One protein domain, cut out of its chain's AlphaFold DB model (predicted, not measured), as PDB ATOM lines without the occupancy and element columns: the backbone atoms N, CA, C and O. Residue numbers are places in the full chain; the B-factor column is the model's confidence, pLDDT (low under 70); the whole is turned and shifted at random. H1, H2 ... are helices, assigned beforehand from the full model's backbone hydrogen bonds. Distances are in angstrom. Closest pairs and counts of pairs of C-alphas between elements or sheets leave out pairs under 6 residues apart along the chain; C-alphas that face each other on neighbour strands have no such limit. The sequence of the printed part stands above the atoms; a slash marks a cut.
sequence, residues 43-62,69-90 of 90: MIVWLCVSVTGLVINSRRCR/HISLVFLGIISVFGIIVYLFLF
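What this domain is: This is residues 43 to 62 and 69 to 90 of the 90 residues of an uncharacterized protein of Planctomycetes bacterium RBG_16_41_13 (UniProt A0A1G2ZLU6). Two helices, H1 and H2, lie side by side and run opposite ways, slid along each other so that they overlap over only part of their lengths and together make a long rod. The printed part has 42 residues with two named helices, H1 then H2, and no named strand; the class is all helix. The whole is loose, with a radius of gyration of the C-alphas of 11.8 A and spans of 42 by 15 by 10 A.

Where its parts are: H1, residues 43 to 60, begins at C-alpha 43 (-24.856, 100.967, 25.129) and is 25.5 A long from first to last C-alpha. H2, residues 70 to 89, is 28.5 A long and ends at C-alpha 89 (-31.425, 91.279, 34.916).

How they stand to each other: H1 and H2 touch, the closest C-alphas being those of Met 43 and Ser 79, 5.1 A apart. They run opposite ways at a shallow tilt of 31 degrees. In H1 and H2 every O i to N i+4 pair is within hydrogen-bond range.

The domain as a whole: The C-alphas of Arg 62 and Phe 90 are the two farthest apart, 42.5 A. Residues 63 to 68 are not printed, and C-alphas 62 and 69 are 14.9 A apart across this cut. The pLDDT is under 70 at residues 60 to 62 and 90.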
ATOM      1  N   MET A  43     -24.602 102.027  26.114       85.44
ATOM      2  CA  MET A  43     -24.856 100.967  25.129       85.44
ATOM      3  C   MET A  43     -25.781 101.437  24.001       85.44
ATOM      4  O   MET A  43     -25.505 101.144  22.839       85.44
ATOM      5  N   ILE A  44     -26.814 102.232  24.306       88.56
ATOM      6  CA  ILE A  44     -27.682 102.840  23.284       88.56
ATOM      7  C   ILE A  44     -26.884 103.774  22.370       88.56
ATOM      8  O   ILE A  44     -26.994 103.679  21.149       88.56
ATOM      9  N   VAL A  45     -26.043 104.645  22.934       90.38
ATOM     10  CA  VAL A  45     -25.213 105.564  22.137       90.38
ATOM     11  C   VAL A  45     -24.292 104.786  21.195       90.38
ATOM     12  O   VAL A  45     -24.224 105.095  20.005       90.38
ATOM     13  N   TRP A  46     -23.617 103.745  21.690       86.75
ATOM     14  CA  TRP A  46     -22.753 102.906  20.854       86.75
ATOM     15  C   TRP A  46     -23.524 102.147  19.773       86.75
ATOM     16  O   TRP A  46     -23.018 102.019  18.655       86.75
ATOM     17  N   LEU A  47     -24.748 101.708  20.067       89.31
ATOM     18  CA  LEU A  47     -25.631 101.100  19.080       89.31
ATOM     19  C   LEU A  47     -25.992 102.099  17.974       89.31
ATOM     20  O   LEU A  47     -25.856 101.776  16.797       89.31
ATOM     21  N   CYS A  48     -26.370 103.331  18.326       91.00
ATOM     22  CA  CYS A  48     -26.664 104.383  17.350       91.00
ATOM     23  C   CYS A  48     -25.454 104.701  16.462       91.00
ATOM     24  O   CYS A  48     -25.608 104.853  15.249       91.00
ATOM     25  N   VAL A  49     -24.249 104.764  17.037       88.69
ATOM     26  CA  VAL A  49     -23.003 104.981  16.282       88.69
ATOM     27  C   VAL A  49     -22.727 103.816  15.330       88.69
ATOM     28  O   VAL A  49     -22.437 104.051  14.158       88.69
ATOM     29  N   SER A  50     -22.863 102.572  15.800       88.94
ATOM     30  CA  SER A  50     -22.703 101.371  14.968       88.94
ATOM     31  C   SER A  50     -23.700 101.356  13.807       88.94
ATOM     32  O   SER A  50     -23.290 101.218  12.654       88.94
ATOM     33  N   VAL A  51     -24.987 101.584  14.083       87.75
ATOM     34  CA  VAL A  51     -26.047 101.619  13.065       87.75
ATOM     35  C   VAL A  51     -25.794 102.736  12.060       87.75
ATOM     36  O   VAL A  51     -25.852 102.494  10.859       87.75
ATOM     37  N   THR A  52     -25.453 103.942  12.517       87.25
ATOM     38  CA  THR A  52     -25.168 105.072  11.620       87.25
ATOM     39  C   THR A  52     -23.955 104.777  10.738       87.25
ATOM     40  O   THR A  52     -24.009 104.989   9.527       87.25
ATOM     41  N   GLY A  53     -22.887 104.216  11.313       83.88
ATOM     42  CA  GLY A  53     -21.704 103.786  10.573       83.88
ATOM     43  C   GLY A  53     -22.024 102.710   9.534       83.88
ATOM     44  O   GLY A  53     -21.596 102.828   8.388       83.88
ATOM     45  N   LEU A  54     -22.839 101.711   9.887       84.31
ATOM     46  CA  LEU A  54     -23.288 100.663   8.966       84.31
ATOM     47  C   LEU A  54     -24.198 101.203   7.861       84.31
ATOM     48  O   LEU A  54     -24.057 100.785   6.717       84.31
ATOM     49  N   VAL A  55     -25.093 102.145   8.162       84.00
ATOM     50  CA  VAL A  55     -25.966 102.787   7.167       84.00
ATOM     51  C   VAL A  55     -25.142 103.611   6.180       84.00
ATOM     52  O   VAL A  55     -25.357 103.502   4.973       84.00
ATOM     53  N   ILE A  56     -24.171 104.396   6.659       82.31
ATOM     54  CA  ILE A  56     -23.254 105.156   5.796       82.31
ATOM     55  C   ILE A  56     -22.406 104.199   4.948       82.31
ATOM     56  O   ILE A  56     -22.282 104.417   3.742       82.31
ATOM     57  N   ASN A  57     -21.880 103.126   5.547       76.56
ATOM     58  CA  ASN A  57     -21.099 102.114   4.837       76.56
ATOM     59  C   ASN A  57     -21.943 101.428   3.755       76.56
ATOM     60  O   ASN A  57     -21.566 101.405   2.592       76.56
ATOM     61  N   SER A  58     -23.155 100.992   4.099       71.94
ATOM     62  CA  SER A  58     -24.107 100.372   3.173       71.94
ATOM     63  C   SER A  58     -24.493 101.300   2.014       71.94
ATOM     64  O   SER A  58     -24.630 100.845   0.879       71.94
ATOM     65  N   ARG A  59     -24.605 102.614   2.261       72.25
ATOM     66  CA  ARG A  59     -24.847 103.624   1.215       72.25
ATOM     67  C   ARG A  59     -23.626 103.835   0.304       72.25
ATOM     68  O   ARG A  59     -23.818 104.210  -0.854       72.25
ATOM     69  N   ARG A  60     -22.400 103.609   0.800       66.19
ATOM     70  CA  ARG A  60     -21.138 103.690   0.035       66.19
ATOM     71  C   ARG A  60     -20.765 102.400  -0.705       66.19
ATOM     72  O   ARG A  60     -20.183 102.520  -1.782       66.19
ATOM     73  N   CYS A  61     -21.217 101.227  -0.243       54.06
ATOM     74  CA  CYS A  61     -21.006  99.893  -0.842       54.06
ATOM     75  C   CYS A  61     -21.680  99.678  -2.222       54.06
ATOM     76  O   CYS A  61     -22.115  98.579  -2.562       54.06
ATOM     77  N   ARG A  62     -21.777 100.716  -3.062       57.41
ATOM     78  CA  ARG A  62     -22.168 100.613  -4.477       57.41
ATOM     79  C   ARG A  62     -20.972 100.289  -5.392       57.41
ATOM     80  O   ARG A  62     -21.146 100.232  -6.609       57.41
ATOM     81  N   HIS A  69     -16.875  97.031   7.516       71.69
ATOM     82  CA  HIS A  69     -16.117  97.183   8.749       71.69
ATOM     83  C   HIS A  69     -16.698  96.225   9.794       71.69
ATOM     84  O   HIS A  69     -17.626  96.570  10.529       71.69
ATOM     85  N   ILE A  70     -16.143  95.012   9.851       74.62
ATOM     86  CA  ILE A  70     -16.522  93.930  10.765       74.62
ATOM     87  C   ILE A  70     -16.571  94.466  12.203       74.62
ATOM     88  O   ILE A  70     -17.477  94.139  12.965       74.62
ATOM     89  N   SER A  71     -15.679  95.401  12.544       80.19
ATOM     90  CA  SER A  71     -15.657  96.110  13.823       80.19
ATOM     91  C   SER A  71     -16.977  96.816  14.174       80.19
ATOM     92  O   SER A  71     -17.381  96.776  15.332       80.19
ATOM     93  N   LEU A  72     -17.678  97.431  13.209       80.38
ATOM     94  CA  LEU A  72     -18.976  98.083  13.446       80.38
ATOM     95  C   LEU A  72     -20.091  97.061  13.675       80.38
ATOM     96  O   LEU A  72     -20.969  97.302  14.504       80.38
ATOM     97  N   VAL A  73     -20.036  95.921  12.984       82.19
ATOM     98  CA  VAL A  73     -20.985  94.815  13.174       82.19
ATOM     99  C   VAL A  73     -20.821  94.218  14.570       82.19
ATOM    100  O   VAL A  73     -21.793  94.138  15.318       82.19
ATOM    101  N   PHE A  74     -19.588  93.892  14.972       84.31
ATOM    102  CA  PHE A  74     -19.291  93.406  16.324       84.31
ATOM    103  C   PHE A  74     -19.704  94.412  17.401       84.31
ATOM    104  O   PHE A  74     -20.311  94.031  18.401       84.31
ATOM    105  N   LEU A  75     -19.431  95.700  17.182       86.00
ATOM    106  CA  LEU A  75     -19.843  96.774  18.083       86.00
ATOM    107  C   LEU A  75     -21.366  96.808  18.278       86.00
ATOM    108  O   LEU A  75     -21.838  96.960  19.406       86.00
ATOM    109  N   GLY A  76     -22.126  96.642  17.194       86.56
ATOM    110  CA  GLY A  76     -23.584  96.568  17.231       86.56
ATOM    111  C   GLY A  76     -24.070  95.351  18.014       86.56
ATOM    112  O   GLY A  76     -24.852  95.508  18.949       86.56
ATOM    113  N   ILE A  77     -23.551  94.158  17.701       87.69
ATOM    114  CA  ILE A  77     -23.928  92.898  18.367       87.69
ATOM    115  C   ILE A  77     -23.683  92.975  19.878       87.69
ATOM    116  O   ILE A  77     -24.577  92.659  20.661       87.69
ATOM    117  N   ILE A  78     -22.503  93.440  20.298       86.56
ATOM    118  CA  ILE A  78     -22.150  93.569  21.722       86.56
ATOM    119  C   ILE A  78     -23.072  94.570  22.426       86.56
ATOM    120  O   ILE A  78     -23.520  94.316  23.544       86.56
ATOM    121  N   SER A  79     -23.396  95.686  21.768       86.31
ATOM    122  CA  SER A  79     -24.289  96.703  22.338       86.31
ATOM    123  C   SER A  79     -25.718  96.173  22.503       86.31
ATOM    124  O   SER A  79     -26.322  96.371  23.556       86.31
ATOM    125  N   VAL A  80     -26.244  95.444  21.509       88.31
ATOM    126  CA  VAL A  80     -27.560  94.781  21.594       88.31
ATOM    127  C   VAL A  80     -27.572  93.742  22.712       88.31
ATOM    128  O   VAL A  80     -28.498  93.726  23.520       88.31
ATOM    129  N   PHE A  81     -26.535  92.908  22.803       89.44
ATOM    130  CA  PHE A  81     -26.433  91.898  23.853       89.44
ATOM    131  C   PHE A  81     -26.427  92.529  25.252       89.44
ATOM    132  O   PHE A  81     -27.178  92.097  26.124       89.44
ATOM    133  N   GLY A  82     -25.654  93.601  25.457       83.50
ATOM    134  CA  GLY A  82     -25.624  94.334  26.727       83.50
ATOM    135  C   GLY A  82     -26.976  94.947  27.110       83.50
ATOM    136  O   GLY A  82     -27.362  94.900  28.276       83.50
ATOM    137  N   ILE A  83     -27.722  95.467  26.131       86.12
ATOM    138  CA  ILE A  83     -29.087  95.984  26.325       86.12
ATOM    139  C   ILE A  83     -30.046  94.863  26.744       86.12
ATOM    140  O   ILE A  83     -30.806  95.041  27.694       86.12
ATOM    141  N   ILE A  84     -29.991  93.708  26.073       88.69
ATOM    142  CA  ILE A  84     -30.833  92.549  26.401       88.69
ATOM    143  C   ILE A  84     -30.541  92.070  27.826       88.69
ATOM    144  O   ILE A  84     -31.470  91.899  28.608       88.69
ATOM    145  N   VAL A  85     -29.265  91.906  28.186       85.19
ATOM    146  CA  VAL A  85     -28.878  91.493  29.544       85.19
ATOM    147  C   VAL A  85     -29.393  92.487  30.582       85.19
ATOM    148  O   VAL A  85     -29.965  92.061  31.579       85.19
ATOM    149  N   TYR A  86     -29.256  93.794  30.344       82.50
ATOM    150  CA  TYR A  86     -29.782  94.807  31.261       82.50
ATOM    151  C   TYR A  86     -31.297  94.668  31.472       82.50
ATOM    152  O   TYR A  86     -31.737  94.674  32.614       82.50
ATOM    153  N   LEU A  87     -32.072  94.486  30.397       83.44
ATOM    154  CA  LEU A  87     -33.533  94.348  30.466       83.44
ATOM    155  C   LEU A  87     -34.014  93.061  31.153       83.44
ATOM    156  O   LEU A  87     -35.131  93.030  31.656       83.44
ATOM    157  N   PHE A  88     -33.221  91.987  31.126       84.06
ATOM    158  CA  PHE A  88     -33.578  90.723  31.783       84.06
ATOM    159  C   PHE A  88     -33.139  90.658  33.249       84.06
ATOM    160  O   PHE A  88     -33.719  89.901  34.023       84.06
ATOM    161  N   LEU A  89     -32.085  91.389  33.613       74.88
ATOM    162  CA  LEU A  89     -31.425  91.279  34.916       74.88
ATOM    163  C   LEU A  89     -31.863  92.389  35.894       74.88
ATOM    164  O   LEU A  89     -31.655  92.240  37.097       74.88
ATOM    165  N   PHE A  90     -32.481  93.469  35.397       65.88
ATOM    166  CA  PHE A  90     -33.007  94.606  36.170       65.88
ATOM    167  C   PHE A  90     -34.472  94.897  35.868       65.88
ATOM    168  O   PHE A  90     -35.151  95.362  36.818       65.88
TER     169      PHE A  90